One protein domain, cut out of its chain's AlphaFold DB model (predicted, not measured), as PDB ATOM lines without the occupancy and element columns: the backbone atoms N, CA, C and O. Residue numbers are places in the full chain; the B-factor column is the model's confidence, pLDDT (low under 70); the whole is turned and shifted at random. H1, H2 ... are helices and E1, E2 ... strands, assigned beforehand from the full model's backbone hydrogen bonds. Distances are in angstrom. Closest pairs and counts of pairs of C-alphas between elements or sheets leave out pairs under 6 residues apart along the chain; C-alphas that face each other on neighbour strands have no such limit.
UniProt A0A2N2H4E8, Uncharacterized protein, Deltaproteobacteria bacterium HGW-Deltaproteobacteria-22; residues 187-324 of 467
ATOM      1  N   ALA A 187     244.530 333.711 291.531       95.88
ATOM      2  CA  ALA A 187     244.804 332.361 292.015       95.88
ATOM      3  C   ALA A 187     243.740 331.345 291.578       95.88
ATOM      4  O   ALA A 187     244.073 330.203 291.289       95.88
ATOM      5  N   ASP A 188     242.478 331.756 291.467       94.44
ATOM      6  CA  ASP A 188     241.392 330.898 290.987       94.44
ATOM      7  C   ASP A 188     241.476 330.600 289.487       94.44
ATOM      8  O   ASP A 188     240.971 329.578 289.028       94.44
ATOM      9  N   VAL A 189     242.085 331.505 288.718       94.62
ATOM     10  CA  VAL A 189     242.350 331.315 287.289       94.62
ATOM     11  C   VAL A 189     243.567 330.416 287.098       94.62
ATOM     12  O   VAL A 189     243.505 329.481 286.315       94.62
ATOM     13  N   GLN A 190     244.660 330.698 287.795       93.69
ATOM     14  CA  GLN A 190     245.960 330.060 287.576       93.69
ATOM     15  C   GLN A 190     246.083 328.686 288.227       93.69
ATOM     16  O   GLN A 190     246.785 327.815 287.728       93.69
ATOM     17  N   ARG A 191     245.430 328.474 289.373       92.38
ATOM     18  CA  ARG A 191     245.597 327.227 290.110       92.38
ATOM     19  C   ARG A 191     244.923 326.073 289.359       92.38
ATOM     20  O   ARG A 191     243.707 326.129 289.150       92.38
ATOM     21  N   PRO A 192     245.661 325.001 289.029       87.88
ATOM     22  CA  PRO A 192     245.081 323.834 288.384       87.88
ATOM     23  C   PRO A 192     244.078 323.151 289.312       87.88
ATOM     24  O   PRO A 192     244.086 323.320 290.538       87.88
ATOM     25  N   TRP A 193     243.190 322.363 288.718       78.81
ATOM     26  CA  TRP A 193     242.137 321.668 289.461       78.81
ATOM     27  C   TRP A 193     242.732 320.600 290.379       78.81
ATOM     28  O   TRP A 193     242.197 320.379 291.468       78.81
ATOM     29  N   ASP A 194     243.824 319.961 289.952       83.19
ATOM     30  CA  ASP A 194     244.558 318.976 290.733       83.19
ATOM     31  C   ASP A 194     246.076 319.172 290.583       83.19
ATOM     32  O   ASP A 194     246.723 318.701 289.651       83.19
ATOM     33  N   GLU A 195     246.691 319.810 291.582       88.69
ATOM     34  CA  GLU A 195     248.148 319.999 291.633       88.69
ATOM     35  C   GLU A 195     248.946 318.681 291.540       88.69
ATOM     36  O   GLU A 195     250.125 318.709 291.187       88.69
ATOM     37  N   SER A 196     248.347 317.519 291.844       85.81
ATOM     38  CA  SER A 196     249.031 316.222 291.728       85.81
ATOM     39  C   SER A 196     249.249 315.770 290.282       85.81
ATOM     40  O   SER A 196     250.079 314.889 290.040       85.81
ATOM     41  N   LEU A 197     248.546 316.387 289.331       81.94
ATOM     42  CA  LEU A 197     248.660 316.121 287.899       81.94
ATOM     43  C   LEU A 197     249.702 317.030 287.220       81.94
ATOM     44  O   LEU A 197     250.180 316.708 286.127       81.94
ATOM     45  N   VAL A 198     250.177 318.071 287.914       85.50
ATOM     46  CA  VAL A 198     251.316 318.910 287.503       85.50
ATOM     47  C   VAL A 198     252.626 318.138 287.693       85.50
ATOM     48  O   VAL A 198     253.305 318.218 288.720       85.50
ATOM     49  N   THR A 199     252.977 317.338 286.689       79.25
ATOM     50  CA  THR A 199     254.150 316.451 286.696       79.25
ATOM     51  C   THR A 199     254.973 316.589 285.417       79.25
ATOM     52  O   THR A 199     254.450 316.940 284.360       79.25
ATOM     53  N   ASN A 200     256.277 316.297 285.503       69.38
ATOM     54  CA  ASN A 200     257.194 316.381 284.361       69.38
ATOM     55  C   ASN A 200     256.719 315.494 283.199       69.38
ATOM     56  O   ASN A 200     256.526 314.289 283.377       69.38
ATOM     57  N   GLY A 201     256.604 316.076 282.004       62.84
ATOM     58  CA  GLY A 201     256.252 315.349 280.783       62.84
ATOM     59  C   GLY A 201     254.771 314.986 280.635       62.84
ATOM     60  O   GLY A 201     254.439 314.237 279.714       62.84
ATOM     61  N   SER A 202     253.880 315.496 281.495       61.72
ATOM     62  CA  SER A 202     252.444 315.460 281.202       61.72
ATOM     63  C   SER A 202     252.171 316.354 279.992       61.72
ATOM     64  O   SER A 202     252.481 317.538 280.022       61.72
ATOM     65  N   SER A 203     251.633 315.785 278.913       53.69
ATOM     66  CA  SER A 203     251.136 316.532 277.745       53.69
ATOM     67  C   SER A 203     249.751 317.133 277.979       53.69
ATOM     68  O   SER A 203     249.335 318.005 277.225       53.69
ATOM     69  N   ASP A 204     249.060 316.663 279.018       54.72
ATOM     70  CA  ASP A 204     247.775 317.187 279.478       54.72
ATOM     71  C   ASP A 204     248.006 318.268 280.547       54.72
ATOM     72  O   ASP A 204     247.303 318.288 281.556       54.72
ATOM     73  N   LYS A 205     249.046 319.104 280.370       53.00
ATOM     74  CA  LYS A 205     249.392 320.186 281.304       53.00
ATOM     75  C   LYS A 205     248.119 320.951 281.628       53.00
ATOM     76  O   LYS A 205     247.420 321.409 280.724       53.00
ATOM     77  N   GLU A 206     247.740 320.909 282.899       62.94
ATOM     78  CA  GLU A 206     246.369 321.204 283.274       62.94
ATOM     79  C   GLU A 206     246.075 322.669 283.050       62.94
ATOM     80  O   GLU A 206     246.601 323.537 283.737       62.94
ATOM     81  N   ALA A 207     245.192 322.902 282.089       74.81
ATOM     82  CA  ALA A 207     244.638 324.202 281.830       74.81
ATOM     83  C   ALA A 207     244.041 324.806 283.095       74.81
ATOM     84  O   ALA A 207     243.424 324.099 283.900       74.81
ATOM     85  N   SER A 208     244.097 326.128 283.199       88.94
ATOM     86  CA  SER A 208     243.228 326.900 284.065       88.94
ATOM     87  C   SER A 208     241.834 326.253 284.157       88.94
ATOM     88  O   SER A 208     241.227 325.947 283.119       88.94
ATOM     89  N   PRO A 209     241.256 326.063 285.360       87.56
ATOM     90  CA  PRO A 209     239.858 325.632 285.529       87.56
ATOM     91  C   PRO A 209     238.869 326.472 284.731       87.56
ATOM     92  O   PRO A 209     237.765 326.014 284.436       87.56
ATOM     93  N   LEU A 210     239.262 327.703 284.419       90.62
ATOM     94  CA  LEU A 210     238.452 328.692 283.741       90.62
ATOM     95  C   LEU A 210     238.845 328.851 282.266       90.62
ATOM     96  O   LEU A 210     238.288 329.717 281.597       90.62
ATOM     97  N   SER A 211     239.725 328.002 281.726       89.00
ATOM     98  CA  SER A 211     240.040 327.972 280.295       89.00
ATOM     99  C   SER A 211     238.770 327.801 279.450       89.00
ATOM    100  O   SER A 211     237.897 326.975 279.738       89.00
ATOM    101  N   GLY A 212     238.621 328.650 278.432       86.81
ATOM    102  CA  GLY A 212     237.424 328.758 277.595       86.81
ATOM    103  C   GLY A 212     236.314 329.655 278.159       86.81
ATOM    104  O   GLY A 212     235.388 330.007 277.419       86.81
ATOM    105  N   PHE A 213     236.395 330.083 279.423       89.62
ATOM    106  CA  PHE A 213     235.444 331.031 280.006       89.62
ATOM    107  C   PHE A 213     235.880 332.476 279.788       89.62
ATOM    108  O   PHE A 213     237.065 332.804 279.764       89.62
ATOM    109  N   ARG A 214     234.892 333.374 279.688       92.75
ATOM    110  CA  ARG A 214     235.130 334.809 279.871       92.75
ATOM    111  C   ARG A 214     234.899 335.164 281.328       92.75
ATOM    112  O   ARG A 214     233.769 335.057 281.800       92.75
ATOM    113  N   VAL A 215     235.953 335.586 282.010       94.56
ATOM    114  CA  VAL A 215     235.933 335.930 283.434       94.56
ATOM    115  C   VAL A 215     236.074 337.432 283.607       94.56
ATOM    116  O   VAL A 215     236.619 338.108 282.735       94.56
ATOM    117  N   THR A 216     235.571 337.942 284.725       96.25
ATOM    118  CA  THR A 216     235.916 339.272 285.245       96.25
ATOM    119  C   THR A 216     236.682 339.047 286.538       96.25
ATOM    120  O   THR A 216     236.319 338.143 287.279       96.25
ATOM    121  N   ILE A 217     237.740 339.810 286.776       97.56
ATOM    122  CA  ILE A 217     238.557 339.777 287.988       97.56
ATOM    123  C   ILE A 217     238.571 341.203 288.511       97.56
ATOM    124  O   ILE A 217     238.944 342.124 287.780       97.56
ATOM    125  N   ASP A 218     238.130 341.380 289.748       97.56
ATOM    126  CA  ASP A 218     238.008 342.696 290.365       97.56
ATOM    127  C   ASP A 218     239.221 342.985 291.250       97.56
ATOM    128  O   ASP A 218     239.720 342.105 291.951       97.56
ATOM    129  N   GLY A 219     239.685 344.229 291.207       97.31
ATOM    130  CA  GLY A 219     240.682 344.780 292.109       97.31
ATOM    131  C   GLY A 219     240.075 345.895 292.954       97.31
ATOM    132  O   GLY A 219     239.201 346.642 292.512       97.31
ATOM    133  N   ASP A 220     240.555 346.031 294.181       95.88
ATOM    134  CA  ASP A 220     240.127 347.082 295.087       95.88
ATOM    135  C   ASP A 220     240.887 348.393 294.827       95.88
ATOM    136  O   ASP A 220     242.094 348.389 294.546       95.88
ATOM    137  N   PRO A 221     240.213 349.549 294.961       92.62
ATOM    138  CA  PRO A 221     240.853 350.845 294.804       92.62
ATOM    139  C   PRO A 221     241.909 351.069 295.888       92.62
ATOM    140  O   PRO A 221     241.666 350.867 297.082       92.62
ATOM    141  N   TYR A 222     243.080 351.581 295.500       91.88
ATOM    142  CA  TYR A 222     244.128 351.865 296.475       91.88
ATOM    143  C   TYR A 222     243.852 353.182 297.213       91.88
ATOM    144  O   TYR A 222     243.866 354.261 296.623       91.88
ATOM    145  N   LEU A 223     243.653 353.107 298.532       87.94
ATOM    146  CA  LEU A 223     243.319 354.262 299.382       87.94
ATOM    147  C   LEU A 223     244.509 354.812 300.195       87.94
ATOM    148  O   LEU A 223     244.315 355.529 301.179       87.94
ATOM    149  N   GLY A 224     245.749 354.484 299.817       84.81
ATOM    150  CA  GLY A 224     246.957 355.050 300.439       84.81
ATOM    151  C   GLY A 224     247.543 354.261 301.617       84.81
ATOM    152  O   GLY A 224     248.489 354.724 302.255       84.81
ATOM    153  N   THR A 225     247.027 353.070 301.936       86.06
ATOM    154  CA  THR A 225     247.537 352.221 303.029       86.06
ATOM    155  C   THR A 225     248.434 351.091 302.528       86.06
ATOM    156  O   THR A 225     247.985 350.219 301.798       86.06
ATOM    157  N   ALA A 226     249.695 351.055 302.966       81.12
ATOM    158  CA  ALA A 226     250.676 350.056 302.521       81.12
ATOM    159  C   ALA A 226     250.342 348.590 302.886       81.12
ATOM    160  O   ALA A 226     250.964 347.678 302.359       81.12
ATOM    161  N   ALA A 227     249.399 348.344 303.799       88.25
ATOM    162  CA  ALA A 227     248.988 346.995 304.180       88.25
ATOM    163  C   ALA A 227     247.745 346.561 303.395       88.25
ATOM    164  O   ALA A 227     246.859 347.381 303.154       88.25
ATOM    165  N   CYS A 228     247.680 345.278 303.042       92.19
ATOM    166  CA  CYS A 228     246.479 344.650 302.502       92.19
ATOM    167  C   CYS A 228     245.452 344.419 303.616       92.19
ATOM    168  O   CYS A 228     245.794 343.890 304.682       92.19
ATOM    169  N   ALA A 229     244.203 344.807 303.387       92.69
ATOM    170  CA  ALA A 229     243.096 344.421 304.252       92.69
ATOM    171  C   ALA A 229     242.688 342.955 303.989       92.69
ATOM    172  O   ALA A 229     242.875 342.447 302.884       92.69
ATOM    173  N   PRO A 230     242.126 342.236 304.980       91.44
ATOM    174  CA  PRO A 230     241.598 340.894 304.743       91.44
ATOM    175  C   PRO A 230     240.524 340.899 303.648       91.44
ATOM    176  O   PRO A 230     239.549 341.639 303.758       91.44
ATOM    177  N   GLY A 231     240.702 340.056 302.629       89.56
ATOM    178  CA  GLY A 231     239.803 339.960 301.473       89.56
ATOM    179  C   GLY A 231     240.093 340.960 300.350       89.56
ATOM    180  O   GLY A 231     239.512 340.819 299.280       89.56
ATOM    181  N   GLU A 232     241.003 341.916 300.558       94.75
ATOM    182  CA  GLU A 232     241.384 342.891 299.533       94.75
ATOM    183  C   GLU A 232     242.112 342.214 298.367       94.75
ATOM    184  O   GLU A 232     242.993 341.379 298.592       94.75
ATOM    185  N   SER A 233     241.767 342.574 297.132       96.00
ATOM    186  CA  SER A 233     242.529 342.251 295.922       96.00
ATOM    187  C   SER A 233     243.249 343.496 295.426       96.00
ATOM    188  O   SER A 233     242.646 344.556 295.284       96.00
ATOM    189  N   ARG A 234     244.546 343.397 295.140       96.69
ATOM    190  CA  ARG A 234     245.316 344.518 294.587       96.69
ATOM    191  C   ARG A 234     246.090 344.054 293.372       96.69
ATOM    192  O   ARG A 234     247.225 343.594 293.480       96.69
ATOM    193  N   LEU A 235     245.460 344.226 292.214       98.25
ATOM    194  CA  LEU A 235     245.996 343.858 290.910       98.25
ATOM    195  C   LEU A 235     247.013 344.908 290.444       98.25
ATOM    196  O   LEU A 235     246.637 345.995 290.011       98.25
ATOM    197  N   VAL A 236     248.304 344.601 290.538       98.06
ATOM    198  CA  VAL A 236     249.404 345.510 290.184       98.06
ATOM    199  C   VAL A 236     250.019 345.103 288.855       98.06
ATOM    200  O   VAL A 236     250.452 343.963 288.701       98.06
ATOM    201  N   VAL A 237     250.152 346.045 287.921       98.38
ATOM    202  CA  VAL A 237     250.878 345.819 286.664       98.38
ATOM    203  C   VAL A 237     252.380 345.697 286.938       98.38
ATOM    204  O   VAL A 237     253.038 346.667 287.326       98.38
ATOM    205  N   THR A 238     252.954 344.517 286.716       98.06
ATOM    206  CA  THR A 238     254.357 344.205 287.050       98.06
ATOM    207  C   THR A 238     255.321 344.344 285.875       98.06
ATOM    208  O   THR A 238     256.501 344.662 286.085       98.06
ATOM    209  N   ALA A 239     254.828 344.183 284.646       97.25
ATOM    210  CA  ALA A 239     255.580 344.376 283.410       97.25
ATOM    211  C   ALA A 239     254.662 344.754 282.243       97.25
ATOM    212  O   ALA A 239     253.494 344.381 282.228       97.25
ATOM    213  N   ILE A 240     255.213 345.464 281.258       96.25
ATOM    214  CA  ILE A 240     254.564 345.772 279.978       96.25
ATOM    215  C   ILE A 240     255.366 345.081 278.875       96.25
ATOM    216  O   ILE A 240     256.595 345.161 278.879       96.25
ATOM    217  N   SER A 241     254.681 344.445 277.930       93.38
ATOM    218  CA  SER A 241     255.278 343.836 276.743       93.38
ATOM    219  C   SER A 241     254.759 344.505 275.461       93.38
ATOM    220  O   SER A 241     253.903 345.396 275.473       93.38
ATOM    221  N   VAL A 242     255.282 344.077 274.311       92.25
ATOM    222  CA  VAL A 242     254.793 344.525 272.996       92.25
ATOM    223  C   VAL A 242     253.400 343.990 272.646       92.25
ATOM    224  O   VAL A 242     252.780 344.480 271.706       92.25
ATOM    225  N   SER A 243     252.913 342.995 273.386       92.81
ATOM    226  CA  SER A 243     251.674 342.265 273.110       92.81
ATOM    227  C   SER A 243     250.857 342.006 274.378       92.81
ATOM    228  O   SER A 243     250.173 340.985 274.495       92.81
ATOM    229  N   GLY A 244     250.952 342.899 275.364       96.12
ATOM    230  CA  GLY A 244     250.260 342.717 276.631       96.12
ATOM    231  C   GLY A 244     250.994 343.285 277.832       96.12
ATOM    232  O   GLY A 244     251.837 344.179 277.724       96.12
ATOM    233  N   PHE A 245     250.629 342.768 278.996       97.81
ATOM    234  CA  PHE A 245     251.218 343.126 280.280       97.81
ATOM    235  C   PHE A 245     250.991 342.019 281.306       97.81
ATOM    236  O   PHE A 245     250.073 341.214 281.171       97.81
ATOM    237  N   ASN A 246     251.821 341.983 282.342       98.25
ATOM    238  CA  ASN A 246     251.665 341.067 283.465       98.25
ATOM    239  C   ASN A 246     251.047 341.802 284.650       98.25
ATOM    240  O   ASN A 246     251.387 342.962 284.910       98.25
ATOM    241  N   ILE A 247     250.194 341.107 285.392       98.44
ATOM    242  CA  ILE A 247     249.624 341.578 286.650       98.44
ATOM    243  C   ILE A 247     249.896 340.589 287.776       98.44
ATOM    244  O   ILE A 247     250.043 339.391 287.536       98.44
ATOM    245  N   SER A 248     249.935 341.106 289.001       98.56
ATOM    246  CA  SER A 248     249.990 340.308 290.225       98.56
ATOM    247  C   SER A 248     248.941 340.785 291.219       98.56
ATOM    248  O   SER A 248     248.836 341.993 291.430       98.56
ATOM    249  N   ASP A 249     248.230 339.875 291.879       98.31
ATOM    250  CA  ASP A 249     247.401 340.204 293.041       98.31
ATOM    251  C   ASP A 249     248.256 340.109 294.304       98.31
ATOM    252  O   ASP A 249     248.424 339.046 294.900       98.31
ATOM    253  N   VAL A 250     248.835 341.235 294.712       97.25
ATOM    254  CA  VAL A 250     249.769 341.269 295.851       97.25
ATOM    255  C   VAL A 250     249.077 341.170 297.210       97.25
ATOM    256  O   VAL A 250     249.754 341.064 298.233       97.25
ATOM    257  N   CYS A 251     247.745 341.255 297.233       96.88
ATOM    258  CA  CYS A 251     246.941 341.081 298.436       96.88
ATOM    259  C   CYS A 251     246.261 339.706 298.484       96.88
ATOM    260  O   CYS A 251     245.510 339.423 299.423       96.88
ATOM    261  N   ASP A 252     246.552 338.823 297.523       96.44
ATOM    262  CA  ASP A 252     246.044 337.463 297.551       96.44
ATOM    263  C   ASP A 252     246.629 336.648 298.719       96.44
ATOM    264  O   ASP A 252     247.846 336.647 298.908       96.44
ATOM    265  N   PRO A 253     245.811 335.930 299.519       94.56
ATOM    266  CA  PRO A 253     246.312 335.016 300.543       94.56
ATOM    267  C   PRO A 253     247.256 333.924 300.025       94.56
ATOM    268  O   PRO A 253     248.032 333.388 300.818       94.56
ATOM    269  N   ALA A 254     247.171 333.568 298.742       94.31
ATOM    270  CA  ALA A 254     248.056 332.618 298.083       94.31
ATOM    271  C   ALA A 254     249.373 333.253 297.608       94.31
ATOM    272  O   ALA A 254     250.322 332.513 297.369       94.31
ATOM    273  N   PHE A 255     249.473 334.589 297.525       96.62
ATOM    274  CA  PHE A 255     250.650 335.276 296.993       96.62
ATOM    275  C   PHE A 255     251.956 334.800 297.673       96.62
ATOM    276  O   PHE A 255     252.046 334.810 298.909       96.62
ATOM    277  N   PRO A 256     253.000 334.430 296.901       97.06
ATOM    278  CA  PRO A 256     253.120 334.580 295.443       97.06
ATOM    279  C   PRO A 256     252.520 333.432 294.608       97.06
ATOM    280  O   PRO A 256     252.422 333.565 293.395       97.06
ATOM    281  N   ASP A 257     252.111 332.318 295.214       97.38
ATOM    282  CA  ASP A 257     251.630 331.145 294.481       97.38
ATOM    283  C   ASP A 257     250.334 331.471 293.708       97.38
ATOM    284  O   ASP A 257     249.336 331.889 294.295       97.38
ATOM    285  N   TYR A 258     250.345 331.249 292.389       96.94
ATOM    286  CA  TYR A 258     249.221 331.427 291.456       96.94
ATOM    287  C   TYR A 258     248.661 332.858 291.368       96.94
ATOM    288  O   TYR A 258     247.647 333.108 290.724       96.94
ATOM    289  N   ALA A 259     249.311 333.839 291.989       97.62
ATOM    290  CA  ALA A 259     248.780 335.192 292.114       97.62
ATOM    291  C   ALA A 259     249.182 336.107 290.944       97.62
ATOM    292  O   ALA A 259     249.303 337.320 291.124       97.62
ATOM    293  N   HIS A 260     249.426 335.546 289.757       98.00
ATOM    294  CA  HIS A 260     250.040 336.239 288.627       98.00
ATOM    295  C   HIS A 260     249.383 335.837 287.307       98.00
ATOM    296  O   HIS A 260     249.094 334.672 287.103       98.00
ATOM    297  N   LEU A 261     249.161 336.774 286.387       98.00
ATOM    298  CA  LEU A 261     248.549 336.468 285.089       98.00
ATOM    299  C   LEU A 261     249.093 337.404 284.013       98.00
ATOM    300  O   LEU A 261     249.306 338.595 284.267       98.00
ATOM    301  N   TYR A 262     249.293 336.897 282.802       97.81
ATOM    302  CA  TYR A 262     249.521 337.748 281.638       97.81
ATOM    303  C   TYR A 262     248.229 338.033 280.902       97.81
ATOM    304  O   TYR A 262     247.381 337.173 280.649       97.81
ATOM    305  N   ILE A 263     248.129 339.291 280.521       97.94
ATOM    306  CA  ILE A 263     247.019 339.860 279.801       97.94
ATOM    307  C   ILE A 263     247.492 340.079 278.374       97.94
ATOM    308  O   ILE A 263     248.211 341.040 278.085       97.94
ATOM    309  N   TYR A 264     247.100 339.176 277.479       96.56
ATOM    310  CA  TYR A 264     247.453 339.252 276.073       96.56
ATOM    311  C   TYR A 264     246.634 340.334 275.368       96.56
ATOM    312  O   TYR A 264     245.404 340.285 275.313       96.56
ATOM    313  N   ASN A 265     247.329 341.279 274.742       93.62
ATOM    314  CA  ASN A 265     246.751 342.290 273.872       93.62
ATOM    315  C   ASN A 265     247.487 342.292 272.527       93.62
ATOM    316  O   ASN A 265     248.691 342.089 272.462       93.62
ATOM    317  N   PHE A 266     246.804 342.567 271.420       90.81
ATOM    318  CA  PHE A 266     247.456 342.516 270.101       90.81
ATOM    319  C   PHE A 266     248.595 343.534 269.928       90.81
ATOM    320  O   PHE A 266     249.430 343.362 269.046       90.81
ATOM    321  N   ASN A 267     248.622 344.580 270.754       92.69
ATOM    322  CA  ASN A 267     249.653 345.611 270.768       92.69
ATOM    323  C   ASN A 267     250.019 345.970 272.213       92.69
ATOM    324  O   ASN A 267     249.292 345.625 273.150       92.69
ATOM    325  N   THR A 268     251.098 346.738 272.385       94.12
ATOM    326  CA  THR A 268     251.428 347.368 273.667       94.12
ATOM    327  C   THR A 268     250.198 348.119 274.184       94.12
ATOM    328  O   THR A 268     249.648 348.937 273.443       94.12
ATOM    329  N   PRO A 269     249.731 347.839 275.412       93.81
ATOM    330  CA  PRO A 269     248.552 348.497 275.959       93.81
ATOM    331  C   PRO A 269     248.775 350.013 276.043       93.81
ATOM    332  O   PRO A 269     249.755 350.486 276.621       93.81
ATOM    333  N   GLU A 270     247.855 350.779 275.459       88.69
ATOM    334  CA  GLU A 270     247.814 352.227 275.639       88.69
ATOM    335  C   GLU A 270     247.349 352.540 277.070       88.69
ATOM    336  O   GLU A 270     246.619 351.763 277.684       88.69
ATOM    337  N   GLU A 271     247.814 353.655 277.636       89.19
ATOM    338  CA  GLU A 271     247.372 354.139 278.956       89.19
ATOM    339  C   GLU A 271     247.571 353.151 280.126       89.19
ATOM    340  O   GLU A 271     247.018 353.339 281.206       89.19
ATOM    341  N   THR A 272     248.440 352.154 279.962       95.81
ATOM    342  CA  THR A 272     248.816 351.205 281.018       95.81
ATOM    343  C   THR A 272     250.322 351.260 281.229       95.81
ATOM    344  O   THR A 272     251.106 351.379 280.286       95.81
ATOM    345  N   SER A 273     250.758 351.251 282.476       96.19
ATOM    346  CA  SER A 273     252.153 351.385 282.874       96.19
ATOM    347  C   SER A 273     252.462 350.467 284.045       96.19
ATOM    348  O   SER A 273     251.608 350.140 284.863       96.19
ATOM    349  N   ARG A 274     253.724 350.048 284.148       96.50
ATOM    350  CA  ARG A 274     254.194 349.295 285.312       96.50
ATOM    351  C   ARG A 274     253.946 350.107 286.591       96.50
ATOM    352  O   ARG A 274     254.345 351.267 286.666       96.50
ATOM    353  N   GLY A 275     253.353 349.464 287.593       96.38
ATOM    354  CA  GLY A 275     252.951 350.078 288.859       96.38
ATOM    355  C   GLY A 275     251.524 350.626 288.866       96.38
ATOM    356  O   GLY A 275     251.096 351.133 289.899       96.38
ATOM    357  N   ASP A 276     250.780 350.543 287.761       97.31
ATOM    358  CA  ASP A 276     249.349 350.848 287.763       97.31
ATOM    359  C   ASP A 276     248.583 349.801 288.591       97.31
ATOM    360  O   ASP A 276     248.992 348.634 288.638       97.31
ATOM    361  N   CYS A 277     247.485 350.209 289.240       95.94
ATOM    362  CA  CYS A 277     246.514 349.255 289.778       95.94
ATOM    363  C   CYS A 277     245.413 349.016 288.740       95.94
ATOM    364  O   CYS A 277     245.028 349.942 288.024       95.94
ATOM    365  N   ILE A 278     244.866 347.810 288.695       97.81
ATOM    366  CA  ILE A 278     243.707 347.470 287.870       97.81
ATOM    367  C   ILE A 278     242.487 347.308 288.784       97.81
ATOM    368  O   ILE A 278     242.547 346.531 289.733       97.81
ATOM    369  N   LEU A 279     241.404 348.046 288.518       97.50
ATOM    370  CA  LEU A 279     240.144 347.968 289.285       97.50
ATOM    371  C   LEU A 279     239.253 346.823 288.815       97.50
ATOM    372  O   LEU A 279     238.525 346.220 289.591       97.50
ATOM    373  N   SER A 280     239.289 346.534 287.522       97.62
ATOM    374  CA  SER A 280     238.584 345.397 286.956       97.62
ATOM    375  C   SER A 280     239.250 345.008 285.653       97.62
ATOM    376  O   SER A 280     239.717 345.867 284.897       97.62
ATOM    377  N   ILE A 281     239.303 343.712 285.388       97.75
ATOM    378  CA  ILE A 281     239.771 343.167 284.125       97.75
ATOM    379  C   ILE A 281     238.896 342.003 283.690       97.75
ATOM    380  O   ILE A 281     238.591 341.102 284.462       97.75
ATOM    381  N   GLN A 282     238.485 342.024 282.428       97.31
ATOM    382  CA  GLN A 282     237.612 341.031 281.833       97.31
ATOM    383  C   GLN A 282     238.200 340.512 280.528       97.31
ATOM    384  O   GLN A 282     238.610 341.290 279.673       97.31
ATOM    385  N   GLY A 283     238.150 339.203 280.312       96.50
ATOM    386  CA  GLY A 283     238.642 338.582 279.084       96.50
ATOM    387  C   GLY A 283     238.391 337.082 279.059       96.50
ATOM    388  O   GLY A 283     237.835 336.528 280.002       96.50
ATOM    389  N   ALA A 284     238.744 336.439 277.949       95.12
ATOM    390  CA  ALA A 284     238.685 334.985 277.827       95.12
ATOM    391  C   ALA A 284     239.959 334.370 278.406       95.12
ATOM    392  O   ALA A 284     241.039 334.794 278.009       95.12
ATOM    393  N   ILE A 285     239.846 333.394 279.297       94.94
ATOM    394  CA  ILE A 285     241.005 332.618 279.745       94.94
ATOM    395  C   ILE A 285     241.301 331.542 278.707       94.94
ATOM    396  O   ILE A 285     240.378 330.901 278.194       94.94
ATOM    397  N   ASP A 286     242.573 331.372 278.382       92.62
ATOM    398  CA  ASP A 286     243.034 330.378 277.425       92.62
ATOM    399  C   ASP A 286     244.391 329.817 277.843       92.62
ATOM    400  O   ASP A 286     245.197 330.525 278.447       92.62
ATOM    401  N   GLU A 287     244.644 328.573 277.448       89.31
ATOM    402  CA  GLU A 287     245.976 327.978 277.522       89.31
ATOM    403  C   GLU A 287     246.645 328.104 276.173       89.31
ATOM    404  O   GLU A 287     246.214 327.501 275.183       89.31
ATOM    405  N   PHE A 288     247.711 328.887 276.113       87.44
ATOM    406  CA  PHE A 288     248.392 329.117 274.857       87.44
ATOM    407  C   PHE A 288     249.875 328.811 274.967       87.44
ATOM    408  O   PHE A 288     250.644 329.580 275.532       87.44
ATOM    409  N   GLN A 289     250.273 327.708 274.324       82.75
ATOM    410  CA  GLN A 289     251.658 327.229 274.296       82.75
ATOM    411  C   GLN A 289     252.206 326.856 275.683       82.75
ATOM    412  O   GLN A 289     253.403 327.025 275.928       82.75
ATOM    413  N   GLY A 290     251.335 326.320 276.540       78.62
ATOM    414  CA  GLY A 290     251.677 325.866 277.887       78.62
ATOM    415  C   GLY A 290     251.750 327.006 278.870       78.62
ATOM    416  O   GLY A 290     252.680 327.041 279.646       78.62
ATOM    417  N   TYR A 291     250.884 328.001 278.719       87.00
ATOM    418  CA  TYR A 291     250.906 329.202 279.529       87.00
ATOM    419  C   TYR A 291     249.491 329.781 279.619       87.00
ATOM    420  O   TYR A 291     248.858 330.035 278.580       87.00
ATOM    421  N   THR A 292     249.023 330.020 280.842       93.75
ATOM    422  CA  THR A 292     247.698 330.564 281.140       93.75
ATOM    423  C   THR A 292     247.678 332.060 280.846       93.75
ATOM    424  O   THR A 292     248.363 332.862 281.491       93.75
ATOM    425  N   GLU A 293     246.825 332.488 279.915       95.50
ATOM    426  CA  GLU A 293     246.684 333.902 279.563       95.50
ATOM    427  C   GLU A 293     245.233 334.370 279.457       95.50
ATOM    428  O   GLU A 293     244.304 333.601 279.203       95.50
ATOM    429  N   MET A 294     245.033 335.683 279.606       97.56
ATOM    430  CA  MET A 294     243.757 336.328 279.308       97.56
ATOM    431  C   MET A 294     243.784 336.995 277.929       97.56
ATOM    432  O   MET A 294     244.550 337.926 277.688       97.56
ATOM    433  N   LYS A 295     242.882 336.571 277.040       95.69
ATOM    434  CA  LYS A 295     242.718 337.062 275.666       95.69
ATOM    435  C   LYS A 295     241.550 338.025 275.511       95.69
ATOM    436  O   LYS A 295     240.505 337.897 276.153       95.69
ATOM    437  N   ASN A 296     241.681 338.911 274.522       95.06
ATOM    438  CA  ASN A 296     240.700 339.947 274.177       95.06
ATOM    439  C   ASN A 296     240.232 340.733 275.417       95.06
ATOM    440  O   ASN A 296     239.027 340.718 275.714       95.06
ATOM    441  N   PRO A 297     241.172 341.349 276.156       96.81
ATOM    442  CA  PRO A 297     240.884 341.889 277.463       96.81
ATOM    443  C   PRO A 297     240.264 343.284 277.367       96.81
ATOM    444  O   PRO A 297     240.507 344.041 276.424       96.81
ATOM    445  N   LEU A 298     239.481 343.620 278.382       97.00
ATOM    446  CA  LEU A 298     239.007 344.956 278.709       97.00
ATOM    447  C   LEU A 298     239.371 345.207 280.169       97.00
ATOM    448  O   LEU A 298     239.093 344.355 281.007       97.00
ATOM    449  N   TRP A 299     239.983 346.345 280.480       97.69
ATOM    450  CA  TRP A 299     240.402 346.652 281.845       97.69
ATOM    451  C   TRP A 299     240.187 348.118 282.200       97.69
ATOM    452  O   TRP A 299     240.113 348.984 281.326       97.69
ATOM    453  N   GLU A 300     240.105 348.373 283.500       97.56
ATOM    454  CA  GLU A 300     240.025 349.700 284.098       97.56
ATOM    455  C   GLU A 300     241.247 349.936 284.989       97.56
ATOM    456  O   GLU A 300     241.554 349.130 285.867       97.56
ATOM    457  N   VAL A 301     241.953 351.041 284.750       96.62
ATOM    458  CA  VAL A 301     243.172 351.408 285.479       96.62
ATOM    459  C   VAL A 301     242.841 352.413 286.585       96.62
ATOM    460  O   VAL A 301     242.276 353.467 286.301       96.62
ATOM    461  N   ASP A 302     243.263 352.136 287.821       94.00
ATOM    462  CA  ASP A 302     243.253 353.112 288.919       94.00
ATOM    463  C   ASP A 302     244.521 353.972 288.840       94.00
ATOM    464  O   ASP A 302     245.633 353.519 289.147       94.00
ATOM    465  N   ARG A 303     244.365 355.228 288.424       92.25
ATOM    466  CA  ARG A 303     245.446 356.220 288.426       92.25
ATOM    467  C   ARG A 303     245.234 357.234 289.529       92.25
ATOM    468  O   ARG A 303     244.128 357.447 290.007       92.25
ATOM    469  N   CYS A 304     246.314 357.903 289.898       93.12
ATOM    470  CA  CYS A 304     246.252 358.981 290.868       93.12
ATOM    471  C   CYS A 304     245.342 360.120 290.392       93.12
ATOM    472  O   CYS A 304     245.519 360.653 289.290       93.12
ATOM    473  N   GLU A 305     244.414 360.537 291.245       93.88
ATOM    474  CA  GLU A 305     243.446 361.597 290.976       93.88
ATOM    475  C   GLU A 305     243.646 362.821 291.881       93.88
ATOM    476  O   GLU A 305     244.452 362.851 292.816       93.88
ATOM    477  N   THR A 306     242.905 363.898 291.595       93.81
ATOM    478  CA  THR A 306     242.926 365.091 292.451       93.81
ATOM    479  C   THR A 306     242.325 364.759 293.814       93.81
ATOM    480  O   THR A 306     241.116 364.592 293.935       93.81
ATOM    481  N   GLY A 307     243.162 364.750 294.848       90.25
ATOM    482  CA  GLY A 307     242.757 364.426 296.218       90.25
ATOM    483  C   GLY A 307     243.551 363.274 296.820       90.25
ATOM    484  O   GLY A 307     243.612 363.175 298.046       90.25
ATOM    485  N   ASP A 308     244.229 362.479 295.989       90.75
ATOM    486  CA  ASP A 308     245.136 361.440 296.465       90.75
ATOM    487  C   ASP A 308     246.361 362.078 297.126       90.75
ATOM    488  O   ASP A 308     247.130 362.818 296.516       90.75
ATOM    489  N   ALA A 309     246.536 361.818 298.421       90.62
ATOM    490  CA  ALA A 309     247.594 362.441 299.217       90.62
ATOM    491  C   ALA A 309     248.979 361.792 299.023       90.62
ATOM    492  O   ALA A 309     249.966 362.290 299.564       90.62
ATOM    493  N   PHE A 310     249.048 360.667 298.307       88.50
ATOM    494  CA  PHE A 310     250.214 359.780 298.252       88.50
ATOM    495  C   PHE A 310     250.866 359.683 296.866       88.50
ATOM    496  O   PHE A 310     251.892 359.018 296.739       88.50
ATOM    497  N   CYS A 311     250.325 360.349 295.843       90.31
ATOM    498  CA  CYS A 311     250.900 360.365 294.498       90.31
ATOM    499  C   CYS A 311     250.439 361.579 293.675       90.31
ATOM    500  O   CYS A 311     249.549 362.323 294.091       90.31
ATOM    501  N   THR A 312     251.069 361.815 292.521       93.88
ATOM    502  CA  THR A 312     250.725 362.935 291.633       93.88
ATOM    503  C   THR A 312     249.669 362.516 290.619       93.88
ATOM    504  O   THR A 312     249.720 361.409 290.097       93.88
ATOM    505  N   VAL A 313     248.741 363.420 290.282       95.19
ATOM    506  CA  VAL A 313     247.676 363.162 289.297       95.19
ATOM    507  C   VAL A 313     248.235 362.566 287.998       95.19
ATOM    508  O   VAL A 313     249.107 363.164 287.363       95.19
ATOM    509  N   GLY A 314     247.692 361.417 287.593       91.81
ATOM    510  CA  GLY A 314     248.065 360.678 286.386       91.81
ATOM    511  C   GLY A 314     249.236 359.700 286.540       91.81
ATOM    512  O   GLY A 314     249.489 358.954 285.593       91.81
ATOM    513  N   GLU A 315     249.930 359.681 287.684       93.94
ATOM    514  CA  GLU A 315     250.984 358.700 287.971       93.94
ATOM    515  C   GLU A 315     250.413 357.314 288.338       93.94
ATOM    516  O   GLU A 315     249.266 357.220 288.796       93.94
ATOM    517  N   PRO A 316     251.216 356.243 288.177       94.56
ATOM    518  CA  PRO A 316     250.841 354.902 288.605       94.56
ATOM    519  C   PRO A 316     250.648 354.799 290.117       94.56
ATOM    520  O   PRO A 316     251.564 355.047 290.914       94.56
ATOM    521  N   LYS A 317     249.444 354.389 290.510       93.50
ATOM    522  CA  LYS A 317     248.967 354.452 291.894       93.50
ATOM    523  C   LYS A 317     249.544 353.347 292.791       93.50
ATOM    524  O   LYS A 317     249.766 353.574 293.978       93.50
ATOM    525  N   CYS A 318     249.879 352.187 292.225       94.38
ATOM    526  CA  CYS A 318     250.376 350.999 292.929       94.38
ATOM    527  C   CYS A 318     251.904 350.811 292.869       94.38
ATOM    528  O   CYS A 318     252.404 349.725 293.157       94.38
ATOM    529  N   THR A 319     252.689 351.846 292.552       92.94
ATOM    530  CA  THR A 319     254.158 351.713 292.433       92.94
ATOM    531  C   THR A 319     254.820 351.152 293.702       92.94
ATOM    532  O   THR A 319     255.765 350.369 293.612       92.94
ATOM    533  N   ALA A 320     254.304 351.496 294.889       90.56
ATOM    534  CA  ALA A 320     254.800 350.994 296.178       90.56
ATOM    535  C   ALA A 320     254.516 349.497 296.425       90.56
ATOM    536  O   ALA A 320     255.051 348.928 297.372       90.56
ATOM    537  N   PHE A 321     253.682 348.883 295.585       93.56
ATOM    538  CA  PHE A 321     253.279 347.479 295.651       93.56
ATOM    539  C   PHE A 321     253.887 346.627 294.549       93.56
ATOM    540  O   PHE A 321     253.511 345.468 294.409       93.56
ATOM    541  N   LEU A 322     254.811 347.168 293.752       95.38
ATOM    542  CA  LEU A 322     255.579 346.329 292.843       95.38
ATOM    543  C   LEU A 322     256.281 345.244 293.673       95.38
ATOM    544  O   LEU A 322     257.100 345.597 294.524       95.38
ATOM    545  N   PRO A 323     255.952 343.957 293.466       96.06
ATOM    546  CA  PRO A 323     256.485 342.902 294.305       96.06
ATOM    547  C   PRO A 323     257.988 342.757 294.080       96.06
ATOM    548  O   PRO A 323     258.492 342.976 292.971       96.06
ATOM    549  N   ASP A 324     258.693 342.354 295.134       96.25
ATOM    550  CA  ASP A 324     260.049 341.844 294.988       96.25
ATOM    551  C   ASP A 324     260.017 340.567 294.130       96.25
ATOM    552  O   ASP A 324     259.052 339.800 294.197       96.25
TER     553      ASP A 324
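This is residues 187 to 324 of the 467 residues of an uncharacterized protein of Deltaproteobacteria bacterium HGW-Deltaproteobacteria-22 (UniProt A0A2N2H4E8). Amid little regular structure, look for a small closed barrel of E2, E3, E4, E6 and E5, with E1 paired onto E5; loops 191 to 213 and 303 to 324 make the long axis's ends. The printed part, 138 residues, has H1, then E1 to E6; its class is mostly strand, with only 49 residues in named elements, and the barrel's sheet is mixed, with E4 and E6 parallel and its other neighbour pairs antiparallel. It is compact, radius of gyration of the C-alphas 15.5 A, spanning 51 by 34 by 25 A.

Find E2, residues 235 to 241, E3, 244 to 249, and E4, 260 to 264: a meander, successive antiparallel hairpins, with N 236 and O 248 2.8 A apart, N 247 and O 261 2.9 A. E5, residues 277 to 287, completes a Greek key, its first strand E2 antiparallel to its fourth, E5: N 278 and O 235, 2.9 A. E6, residues 292 to 302, forms a hairpin with E5, N 295 and O 284 2.7 A apart, and is parallel to E4, N 264 and O 294 2.8 A apart. E1, residues 214 to 218, is antiparallel to E5: N 217 and O 281, 2.8 A. H1, residues 187 to 190, is on the barrel, outside it, height 6.9 A; it is too short for an O i to N i+4 pair.

From C-alpha 277 at (246.514, 349.255, 289.778) E5 runs 24.6 A, bending by 82 degrees at 280; E6 runs 24.3 A, bending by 90 degrees at 296, to C-alpha 302 at (243.253, 353.112, 288.919).

The printed part has no cut; the C-alphas farthest apart, Gly 201 and Gly 307, are 53.2 A apart. Links H1 to E1, E1 to E2 and E4 to E5 are long; residues 200 to 206 have pLDDT under 70.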